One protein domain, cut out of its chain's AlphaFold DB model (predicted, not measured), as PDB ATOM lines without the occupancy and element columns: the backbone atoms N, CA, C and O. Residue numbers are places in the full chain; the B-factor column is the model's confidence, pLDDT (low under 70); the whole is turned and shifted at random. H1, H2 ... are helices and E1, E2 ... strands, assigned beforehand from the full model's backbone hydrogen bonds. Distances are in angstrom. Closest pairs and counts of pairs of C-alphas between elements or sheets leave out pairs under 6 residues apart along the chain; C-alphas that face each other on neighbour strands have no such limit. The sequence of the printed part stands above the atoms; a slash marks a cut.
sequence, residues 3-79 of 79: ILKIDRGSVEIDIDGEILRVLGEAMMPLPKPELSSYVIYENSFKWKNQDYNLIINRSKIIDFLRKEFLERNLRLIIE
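Overview. This is residues 3 to 79 of the 79 residues of an uncharacterized protein of Pedobacter roseus (UniProt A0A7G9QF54). Five strands make one twisted sheet, curled like part of a barrel, and the one helix, H1, packs over one face of it, mostly on the edge strand E5. Two loops at opposite ends of the long axis, residues 27 to 35 and 41 to 57, hold the two C-alphas farthest apart. The printed part has 77 residues, in the order E1, E2, E3, E4, H1, E5; the mixed sheet runs E1, E2, E3, E4, E5, antiparallel but for E4 and E5. The class is mixed, helices and strands; the whole is compact, with a radius of gyration of the C-alphas of 12.6 A and spans of 42 by 19 by 18 A.

Arrangement. Start with E1, residues 3 to 7, and E2, residues 10 to 15, an antiparallel hairpin with N 4 and O 12 at 2.9 A. E3, residues 18 to 26, bends by 56 degrees at residue 23; N 11 and O 22 of E2 and E3 are 2.8 A apart. E4, residues 36 to 40, completes a meander, each strand the antiparallel neighbour of the one before, with N 25 and O 39 at 2.9 A. H1, residues 58 to 71, is on the sheet, and each O i to N i+4 pair in it is within hydrogen-bond range. It touches E5, residues 74 to 78, where the closest C-alphas, of Arg 66 and Leu 76, are 5.7 A apart. E4 and E5 are parallel, with N 40 and O 77 at 2.8 A; with H1 between them they make a strand-helix-strand unit with a right-handed crossover.

Along the chain. Find C-alpha 3 of E1 at (36.200, 12.112, -28.759). E3 spans 23.7 A, E2 15.8 A. H1 runs 20.2 A from C-alpha 58 at (24.965, 14.868, -38.242). E5 ends at C-alpha 78, (18.942, 11.017, -29.462).

Size, cuts and confidence. The C-alphas of Pro 33 and Asp 51 are farthest apart, 42.7 A. The link E4 to H1 is long, and residues 50 to 54 in it have pLDDT under 70. The printed part has no cut.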
ATOM      1  N   ILE A   3      36.747  11.543 -29.992       96.31
ATOM      2  CA  ILE A   3      36.200  12.112 -28.759       96.31
ATOM      3  C   ILE A   3      37.356  12.722 -27.962       96.31
ATOM      4  O   ILE A   3      38.282  12.015 -27.560       96.31
ATOM      5  N   LEU A   4      37.293  14.032 -27.735       96.69
ATOM      6  CA  LEU A   4      38.234  14.742 -26.874       96.69
ATOM      7  C   LEU A   4      37.801  14.657 -25.414       96.69
ATOM      8  O   LEU A   4      38.628  14.429 -24.531       96.69
ATOM      9  N   LYS A   5      36.501  14.837 -25.165       95.44
ATOM     10  CA  LYS A   5      35.945  14.918 -23.817       95.44
ATOM     11  C   LYS A   5      34.498  14.437 -23.778       95.44
ATOM     12  O   LYS A   5      33.723  14.736 -24.683       95.44
ATOM     13  N   ILE A   6      34.138  13.732 -22.707       94.88
ATOM     14  CA  ILE A   6      32.752  13.413 -22.346       94.88
ATOM     15  C   ILE A   6      32.544  13.932 -20.928       94.88
ATOM     16  O   ILE A   6      33.185  13.448 -19.996       94.88
ATOM     17  N   ASP A   7      31.669  14.918 -20.778       94.44
ATOM     18  CA  ASP A   7      31.193  15.412 -19.488       94.44
ATOM     19  C   ASP A   7      29.730  15.010 -19.295       94.44
ATOM     20  O   ASP A   7      29.067  14.578 -20.230       94.44
ATOM     21  N   ARG A   8      29.181  15.231 -18.096       93.19
ATOM     22  CA  ARG A   8      27.759  14.973 -17.824       93.19
ATOM     23  C   ARG A   8      26.812  15.717 -18.776       93.19
ATOM     24  O   ARG A   8      25.734  15.206 -19.030       93.19
ATOM     25  N   GLY A   9      27.193  16.912 -19.238       95.88
ATOM     26  CA  GLY A   9      26.324  17.817 -20.002       95.88
ATOM     27  C   GLY A   9      26.697  18.006 -21.476       95.88
ATOM     28  O   GLY A   9      26.024  18.746 -22.196       95.88
ATOM     29  N   SER A  10      27.818  17.442 -21.931       96.44
ATOM     30  CA  SER A  10      28.255  17.605 -23.318       96.44
ATOM     31  C   SER A  10      29.361  16.640 -23.721       96.44
ATOM     32  O   SER A  10      30.158  16.199 -22.895       96.44
ATOM     33  N   VAL A  11      29.463  16.420 -25.027       96.56
ATOM     34  CA  VAL A  11      30.564  15.718 -25.685       96.56
ATOM     35  C   VAL A  11      31.322  16.715 -26.559       96.56
ATOM     36  O   VAL A  11      30.707  17.493 -27.288       96.56
ATOM     37  N   GLU A  12      32.651  16.700 -26.491       96.44
ATOM     38  CA  GLU A  12      33.523  17.442 -27.407       96.44
ATOM     39  C   GLU A  12      34.221  16.465 -28.360       96.44
ATOM     40  O   GLU A  12      34.842  15.486 -27.928       96.44
ATOM     41  N   ILE A  13      34.111  16.734 -29.659       96.00
ATOM     42  CA  ILE A  13      34.584  15.883 -30.750       96.00
ATOM     43  C   ILE A  13      35.518  16.708 -31.629       96.00
ATOM     44  O   ILE A  13      35.137  17.773 -32.104       96.00
ATOM     45  N   ASP A  14      36.718  16.197 -31.869       94.81
ATOM     46  CA  ASP A  14      37.637  16.721 -32.876       94.81
ATOM     47  C   ASP A  14      37.283  16.147 -34.250       94.81
ATOM     48  O   ASP A  14      37.225  14.921 -34.440       94.81
ATOM     49  N   ILE A  15      37.028  17.038 -35.201       92.75
ATOM     50  CA  ILE A  15      36.746  16.742 -36.598       92.75
ATOM     51  C   ILE A  15      37.722  17.571 -37.434       92.75
ATOM     52  O   ILE A  15      37.511  18.759 -37.648       92.75
ATOM     53  N   ASP A  16      38.791  16.923 -37.897       89.88
ATOM     54  CA  ASP A  16      39.801  17.508 -38.785       89.88
ATOM     55  C   ASP A  16      40.453  18.793 -38.228       89.88
ATOM     56  O   ASP A  16      40.764  19.719 -38.973       89.88
ATOM     57  N   GLY A  17      40.684  18.841 -36.908       89.75
ATOM     58  CA  GLY A  17      41.280  19.981 -36.205       89.75
ATOM     59  C   GLY A  17      40.253  20.948 -35.613       89.75
ATOM     60  O   GLY A  17      40.623  21.829 -34.836       89.75
ATOM     61  N   GLU A  18      38.969  20.766 -35.927       90.81
ATOM     62  CA  GLU A  18      37.876  21.591 -35.425       90.81
ATOM     63  C   GLU A  18      37.117  20.910 -34.291       90.81
ATOM     64  O   GLU A  18      36.767  19.729 -34.352       90.81
ATOM     65  N   ILE A  19      36.809  21.679 -33.246       93.31
ATOM     66  CA  ILE A  19      36.118  21.156 -32.065       93.31
ATOM     67  C   ILE A  19      34.620  21.384 -32.210       93.31
ATOM     68  O   ILE A  19      34.123  22.510 -32.103       93.31
ATOM     69  N   LEU A  20      33.893  20.288 -32.383       94.00
ATOM     70  CA  LEU A  20      32.447  20.245 -32.295       94.00
ATOM     71  C   LEU A  20      32.033  19.924 -30.860       94.00
ATOM     72  O   LEU A  20      32.403  18.887 -30.308       94.00
ATOM     73  N   ARG A  21      31.215  20.786 -30.264       94.69
ATOM     74  CA  ARG A  21      30.540  20.513 -29.000       94.69
ATOM     75  C   ARG A  21      29.105  20.090 -29.271       94.69
ATOM     76  O   ARG A  21      28.396  20.733 -30.040       94.69
ATOM     77  N   VAL A  22      28.674  19.033 -28.599       95.00
ATOM     78  CA  VAL A  22      27.299  18.537 -28.633       95.00
ATOM     79  C   VAL A  22      26.783  18.497 -27.200       95.00
ATOM     80  O   VAL A  22      27.449  17.935 -26.329       95.00
ATOM     81  N   LEU A  23      25.643  19.130 -26.925       96.25
ATOM     82  CA  LEU A  23      25.024  19.073 -25.600       96.25
ATOM     83  C   LEU A  23      24.300  17.740 -25.410       96.25
ATOM     84  O   LEU A  23      23.816  17.119 -26.358       96.25
ATOM     85  N   GLY A  24      24.232  17.308 -24.160       96.00
ATOM     86  CA  GLY A  24      23.582  16.064 -23.803       96.00
ATOM     87  C   GLY A  24      23.456  15.893 -22.302       96.00
ATOM     88  O   GLY A  24      23.736  16.820 -21.547       96.00
ATOM     89  N   GLU A  25      23.072  14.696 -21.884       96.56
ATOM     90  CA  GLU A  25      22.913  14.353 -20.479       96.56
ATOM     91  C   GLU A  25      23.330  12.904 -20.206       96.56
ATOM     92  O   GLU A  25      22.820  11.961 -20.812       96.56
ATOM     93  N   ALA A  26      24.258  12.715 -19.267       95.00
ATOM     94  CA  ALA A  26      24.565  11.394 -18.733       95.00
ATOM     95  C   ALA A  26      23.477  10.962 -17.741       95.00
ATOM     96  O   ALA A  26      23.252  11.628 -16.724       95.00
ATOM     97  N   MET A  27      22.843   9.823 -18.020       94.31
ATOM     98  CA  MET A  27      21.825   9.239 -17.150       94.31
ATOM     99  C   MET A  27      22.469   8.528 -15.957       94.31
ATOM    100  O   MET A  27      23.689   8.347 -15.892       94.31
ATOM    101  N   MET A  28      21.637   8.102 -15.002       92.19
ATOM    102  CA  MET A  28      22.111   7.299 -13.877       92.19
ATOM    103  C   MET A  28      22.877   6.059 -14.368       92.19
ATOM    104  O   MET A  28      22.411   5.379 -15.289       92.19
ATOM    105  N   PRO A  29      24.042   5.759 -13.770       90.94
ATOM    106  CA  PRO A  29      24.824   4.600 -14.157       90.94
ATOM    107  C   PRO A  29      24.086   3.316 -13.776       90.94
ATOM    108  O   PRO A  29      23.563   3.199 -12.667       90.94
ATOM    109  N   LEU A  30      24.083   2.349 -14.689       91.88
ATOM    110  CA  LEU A  30      23.550   1.014 -14.457       91.88
ATOM    111  C   LEU A  30      24.691   0.025 -14.166       91.88
ATOM    112  O   LEU A  30      25.812   0.202 -14.662       91.88
ATOM    113  N   PRO A  31      24.446  -1.010 -13.344       90.50
ATOM    114  CA  PRO A  31      25.429  -2.054 -13.104       90.50
ATOM    115  C   PRO A  31      25.634  -2.900 -14.367       90.50
ATOM    116  O   PRO A  31      24.696  -3.196 -15.102       90.50
ATOM    117  N   LYS A  32      26.866  -3.362 -14.601       86.62
ATOM    118  CA  LYS A  32      27.131  -4.340 -15.668       86.62
ATOM    119  C   LYS A  32      26.294  -5.614 -15.428       86.62
ATOM    120  O   LYS A  32      26.211  -6.046 -14.278       86.62
ATOM    121  N   PRO A  33      25.727  -6.246 -16.475       89.50
ATOM    122  CA  PRO A  33      25.998  -6.034 -17.902       89.50
ATOM    123  C   PRO A  33      25.121  -4.967 -18.579       89.50
ATOM    124  O   PRO A  33      25.171  -4.831 -19.799       89.50
ATOM    125  N   GLU A  34      24.305  -4.228 -17.831       92.88
ATOM    126  CA  GLU A  34      23.419  -3.221 -18.410       92.88
ATOM    127  C   GLU A  34      24.218  -2.018 -18.937       92.88
ATOM    128  O   GLU A  34      25.277  -1.649 -18.417       92.88
ATOM    129  N   LEU A  35      23.718  -1.415 -20.017       92.06
ATOM    130  CA  LEU A  35      24.320  -0.234 -20.629       92.06
ATOM    131  C   LEU A  35      23.750   1.020 -19.974       92.06
ATOM    132  O   LEU A  35      22.550   1.275 -20.083       92.06
ATOM    133  N   SER A  36      24.605   1.842 -19.366       95.00
ATOM    134  CA  SER A  36      24.193   3.177 -18.922       95.00
ATOM    135  C   SER A  36      23.856   4.042 -20.134       95.00
ATOM    136  O   SER A  36      24.455   3.889 -21.198       95.00
ATOM    137  N   SER A  37      22.920   4.970 -19.987       96.44
ATOM    138  CA  SER A  37      22.473   5.801 -21.106       96.44
ATOM    139  C   SER A  37      23.136   7.173 -21.107       96.44
ATOM    140  O   SER A  37      23.416   7.754 -20.059       96.44
ATOM    141  N   TYR A  38      23.332   7.714 -22.302       96.75
ATOM    142  CA  TYR A  38      23.692   9.105 -22.511       96.75
ATOM    143  C   TYR A  38      22.795   9.686 -23.602       96.75
ATOM    144  O   TYR A  38      22.690   9.112 -24.688       96.75
ATOM    145  N   VAL A  39      22.142  10.804 -23.309       97.00
ATOM    146  CA  VAL A  39      21.248  11.513 -24.229       97.00
ATOM    147  C   VAL A  39      22.036  12.591 -24.961       97.00
ATOM    148  O   VAL A  39      22.847  13.280 -24.351       97.00
ATOM    149  N   ILE A  40      21.813  12.749 -26.261       95.62
ATOM    150  CA  ILE A  40      22.329  13.857 -27.066       95.62
ATOM    151  C   ILE A  40      21.163  14.585 -27.714       95.62
ATOM    152  O   ILE A  40      20.303  13.948 -28.314       95.62
ATOM    153  N   TYR A  41      21.200  15.916 -27.661       93.75
ATOM    154  CA  TYR A  41      20.199  16.753 -28.311       93.75
ATOM    155  C   TYR A  41      20.611  17.050 -29.758       93.75
ATOM    156  O   TYR A  41      21.640  17.698 -29.986       93.75
ATOM    157  N   GLU A  42      19.827  16.622 -30.746       86.19
ATOM    158  CA  GLU A  42      20.161  16.717 -32.180       86.19
ATOM    159  C   GLU A  42      20.422  18.165 -32.634       86.19
ATOM    160  O   GLU A  42      21.287  18.444 -33.470       86.19
ATOM    161  N   ASN A  43      19.725  19.121 -32.020       88.94
ATOM    162  CA  ASN A  43      19.827  20.543 -32.345       88.94
ATOM    163  C   ASN A  43      20.969  21.271 -31.614       88.94
ATOM    164  O   ASN A  43      21.133  22.478 -31.778       88.94
ATOM    165  N   SER A  44      21.775  20.563 -30.818       91.25
ATOM    166  CA  SER A  44      22.810  21.170 -29.967       91.25
ATOM    167  C   SER A  44      24.229  21.145 -30.542       91.25
ATOM    168  O   SER A  44      25.185  21.524 -29.863       91.25
ATOM    169  N   PHE A  45      24.380  20.691 -31.783       91.81
ATOM    170  CA  PHE A  45      25.670  20.562 -32.449       91.81
ATOM    171  C   PHE A  45      26.215  21.958 -32.774       91.81
ATOM    172  O   PHE A  45      25.668  22.652 -33.632       91.81
ATOM    173  N   LYS A  46      27.290  22.370 -32.094       90.62
ATOM    174  CA  LYS A  46      27.877  23.708 -32.216       90.62
ATOM    175  C   LYS A  46      29.403  23.650 -32.285       90.62
ATOM    176  O   LYS A  46      30.048  23.077 -31.410       90.62
ATOM    177  N   TRP A  47      29.991  24.289 -33.292       91.12
ATOM    178  CA  TRP A  47      31.443  24.473 -33.375       91.12
ATOM    179  C   TRP A  47      31.923  25.450 -32.296       91.12
ATOM    180  O   TRP A  47      31.299  26.483 -32.060       91.12
ATOM    181  N   LYS A  48      33.010  25.107 -31.598       84.94
ATOM    182  CA  LYS A  48      33.507  25.877 -30.445       84.94
ATOM    183  C   LYS A  48      34.280  27.132 -30.858       84.94
ATOM    184  O   LYS A  48      34.195  28.136 -30.160       84.94
ATOM    185  N   ASN A  49      35.001  27.067 -31.977       73.62
ATOM    186  CA  ASN A  49      35.992  28.073 -32.374       73.62
ATOM    187  C   ASN A  49      35.678  28.768 -33.709       73.62
ATOM    188  O   ASN A  49      36.553  29.435 -34.253       73.62
ATOM    189  N   GLN A  50      34.471  28.611 -34.259       67.88
ATOM    190  CA  GLN A  50      34.158  29.141 -35.586       67.88
ATOM    191  C   GLN A  50      32.850  29.936 -35.618       67.88
ATOM    192  O   GLN A  50      31.814  29.458 -35.161       67.88
ATOM    193  N   ASP A  51      32.915  31.122 -36.233       60.50
ATOM    194  CA  ASP A  51      31.774  32.000 -36.541       60.50
ATOM    195  C   ASP A  51      31.042  31.611 -37.846       60.50
ATOM    196  O   ASP A  51      30.070  32.256 -38.236       60.50
ATOM    197  N   TYR A  52      31.486  30.556 -38.542       54.31
ATOM    198  CA  TYR A  52      30.937  30.144 -39.838       54.31
ATOM    199  C   TYR A  52      30.118  28.848 -39.756       54.31
ATOM    200  O   TYR A  52      30.445  27.912 -39.025       54.31
ATOM    201  N   ASN A  53      29.061  28.777 -40.573       57.81
ATOM    202  CA  ASN A  53      28.208  27.600 -40.754       57.81
ATOM    203  C   ASN A  53      28.941  26.498 -41.541       57.81
ATOM    204  O   ASN A  53      28.627  26.241 -42.705       57.81
ATOM    205  N   LEU A  54      29.914  25.824 -40.924       67.88
ATOM    206  CA  LEU A  54      30.398  24.548 -41.447       67.88
ATOM    207  C   LEU A  54      29.230  23.557 -41.508       67.88
ATOM    208  O   LEU A  54      28.518  23.351 -40.521       67.88
ATOM    209  N   ILE A  55      29.048  22.927 -42.667       77.00
ATOM    210  CA  ILE A  55      28.019  21.906 -42.864       77.00
ATOM    211  C   ILE A  55      28.372  20.692 -41.999       77.00
ATOM    212  O   ILE A  55      29.358  19.997 -42.231       77.00
ATOM    213  N   ILE A  56      27.536  20.426 -40.998       80.31
ATOM    214  CA  ILE A  56      27.683  19.288 -40.093       80.31
ATOM    215  C   ILE A  56      26.947  18.087 -40.695       80.31
ATOM    216  O   ILE A  56      25.719  18.086 -40.794       80.31
ATOM    217  N   ASN A  57      27.676  17.021 -41.038       88.81
ATOM    218  CA  ASN A  57      27.053  15.735 -41.359       88.81
ATOM    219  C   ASN A  57      26.650  15.015 -40.061       88.81
ATOM    220  O   ASN A  57      27.394  14.182 -39.535       88.81
ATOM    221  N   ARG A  58      25.473  15.370 -39.531       88.94
ATOM    222  CA  ARG A  58      24.965  14.868 -38.242       88.94
ATOM    223  C   ARG A  58      24.882  13.346 -38.191       88.94
ATOM    224  O   ARG A  58      25.317  12.766 -37.204       88.94
ATOM    225  N   SER A  59      24.414  12.708 -39.264       92.06
ATOM    226  CA  SER A  59      24.292  11.245 -39.343       92.06
ATOM    227  C   SER A  59      25.639  10.551 -39.108       92.06
ATOM    228  O   SER A  59      25.767   9.710 -38.220       92.06
ATOM    229  N   LYS A  60      26.695  11.008 -39.797       93.31
ATOM    230  CA  LYS A  60      28.052  10.461 -39.639       93.31
ATOM    231  C   LYS A  60      28.591  10.622 -38.212       93.31
ATOM    232  O   LYS A  60      29.296   9.745 -37.717       93.31
ATOM    233  N   ILE A  61      28.276  11.739 -37.556       93.50
ATOM    234  CA  ILE A  61      28.702  12.008 -36.176       93.50
ATOM    235  C   ILE A  61      27.925  11.138 -35.190       93.50
ATOM    236  O   ILE A  61      28.520  10.574 -34.276       93.50
ATOM    237  N   ILE A  62      26.616  10.990 -35.386       94.38
ATOM    238  CA  ILE A  62      25.764  10.124 -34.571       94.38
ATOM    239  C   ILE A  62      26.240   8.670 -34.653       94.38
ATOM    240  O   ILE A  62      26.383   8.024 -33.616       94.38
ATOM    241  N   ASP A  63      26.536   8.161 -35.848       95.62
ATOM    242  CA  ASP A  63      27.030   6.790 -36.023       95.62
ATOM    243  C   ASP A  63      28.401   6.585 -35.370       95.62
ATOM    244  O   ASP A  63      28.637   5.573 -34.705       95.62
ATOM    245  N   PHE A  64      29.286   7.579 -35.489       96.06
ATOM    246  CA  PHE A  64      30.558   7.596 -34.773       96.06
ATOM    247  C   PHE A  64      30.357   7.527 -33.253       96.06
ATOM    248  O   PHE A  64      30.956   6.680 -32.592       96.06
ATOM    249  N   LEU A  65      29.469   8.358 -32.704       95.88
ATOM    250  CA  LEU A  65      29.176   8.385 -31.273       95.88
ATOM    251  C   LEU A  65      28.546   7.080 -30.791       95.88
ATOM    252  O   LEU A  65      28.946   6.570 -29.752       95.88
ATOM    253  N   ARG A  66      27.615   6.492 -31.550       96.12
ATOM    254  CA  ARG A  66      27.027   5.185 -31.219       96.12
ATOM    255  C   ARG A  66      28.102   4.121 -31.048       96.12
ATOM    256  O   ARG A  66      28.067   3.388 -30.065       96.12
ATOM    257  N   LYS A  67      29.064   4.054 -31.972       96.81
ATOM    258  CA  LYS A  67      30.158   3.082 -31.903       96.81
ATOM    259  C   LYS A  67      31.054   3.320 -30.683       96.81
ATOM    260  O   LYS A  67      31.241   2.409 -29.884       96.81
ATOM    261  N   GLU A  68      31.547   4.545 -30.510       96.25
ATOM    262  CA  GLU A  68      32.436   4.908 -29.395       96.25
ATOM    263  C   GLU A  68      31.784   4.704 -28.020       96.25
ATOM    264  O   GLU A  68      32.447   4.329 -27.053       96.25
ATOM    265  N   PHE A  69      30.478   4.962 -27.906       95.19
ATOM    266  CA  PHE A  69      29.749   4.830 -26.647       95.19
ATOM    267  C   PHE A  69      29.531   3.359 -26.294       95.19
ATOM    268  O   PHE A  69      29.740   2.979 -25.142       95.19
ATOM    269  N   LEU A  70      29.211   2.514 -27.278       94.25
ATOM    270  CA  LEU A  70      29.070   1.075 -27.055       94.25
ATOM    271  C   LEU A  70      30.376   0.442 -26.558       94.25
ATOM    272  O   LEU A  70      30.341  -0.339 -25.609       94.25
ATOM    273  N   GLU A  71      31.528   0.836 -27.111       93.81
ATOM    274  CA  GLU A  71      32.851   0.392 -26.632       93.81
ATOM    275  C   GLU A  71      33.115   0.785 -25.163       93.81
ATOM    276  O   GLU A  71      33.895   0.137 -24.465       93.81
ATOM    277  N   ARG A  72      32.414   1.807 -24.659       91.50
ATOM    278  CA  ARG A  72      32.479   2.299 -23.272       91.50
ATOM    279  C   ARG A  72      31.346   1.779 -22.380       91.50
ATOM    280  O   ARG A  72      31.198   2.266 -21.261       91.50
ATOM    281  N   ASN A  73      30.562   0.795 -22.835       91.88
ATOM    282  CA  ASN A  73      29.372   0.285 -22.139       91.88
ATOM    283  C   ASN A  73      28.298   1.374 -21.912       91.88
ATOM    284  O   ASN A  73      27.636   1.413 -20.870       91.88
ATOM    285  N   LEU A  74      28.148   2.272 -22.890       94.06
ATOM    286  CA  LEU A  74      27.155   3.341 -22.914       94.06
ATOM    287  C   LEU A  74      26.220   3.191 -24.120       94.06
ATOM    288  O   LEU A  74      26.653   2.968 -25.249       94.06
ATOM    289  N   ARG A  75      24.920   3.367 -23.894       96.12
ATOM    290  CA  ARG A  75      23.909   3.477 -24.946       96.12
ATOM    291  C   ARG A  75      23.671   4.946 -25.270       96.12
ATOM    292  O   ARG A  75      23.355   5.733 -24.382       96.12
ATOM    293  N   LEU A  76      23.751   5.297 -26.550       95.88
ATOM    294  CA  LEU A  76      23.386   6.629 -27.018       95.88
ATOM    295  C   LEU A  76      21.875   6.731 -27.286       95.88
ATOM    296  O   LEU A  76      21.310   5.896 -27.997       95.88
ATOM    297  N   ILE A  77      21.245   7.773 -26.748       95.94
ATOM    298  CA  ILE A  77      19.863   8.192 -27.015       95.94
ATOM    299  C   ILE A  77      19.913   9.550 -27.722       95.94
ATOM    300  O   ILE A  77      20.772  10.371 -27.411       95.94
ATOM    301  N   ILE A  78      19.026   9.770 -28.691       94.25
ATOM    302  CA  ILE A  78      18.942  11.017 -29.462       94.25
ATOM    303  C   ILE A  78      17.580  11.642 -29.187       94.25
ATOM    304  O   ILE A  78      16.579  10.925 -29.255       94.25
ATOM    305  N   GLU A  79      17.572  12.939 -28.891       90.38
ATOM    306  CA  GLU A  79      16.383  13.745 -28.594       90.38
ATOM    307  C   GLU A  79      16.377  15.072 -29.368       90.38
ATOM    308  O   GLU A  79      17.475  15.608 -29.659       90.38
TER     309      GLU A  79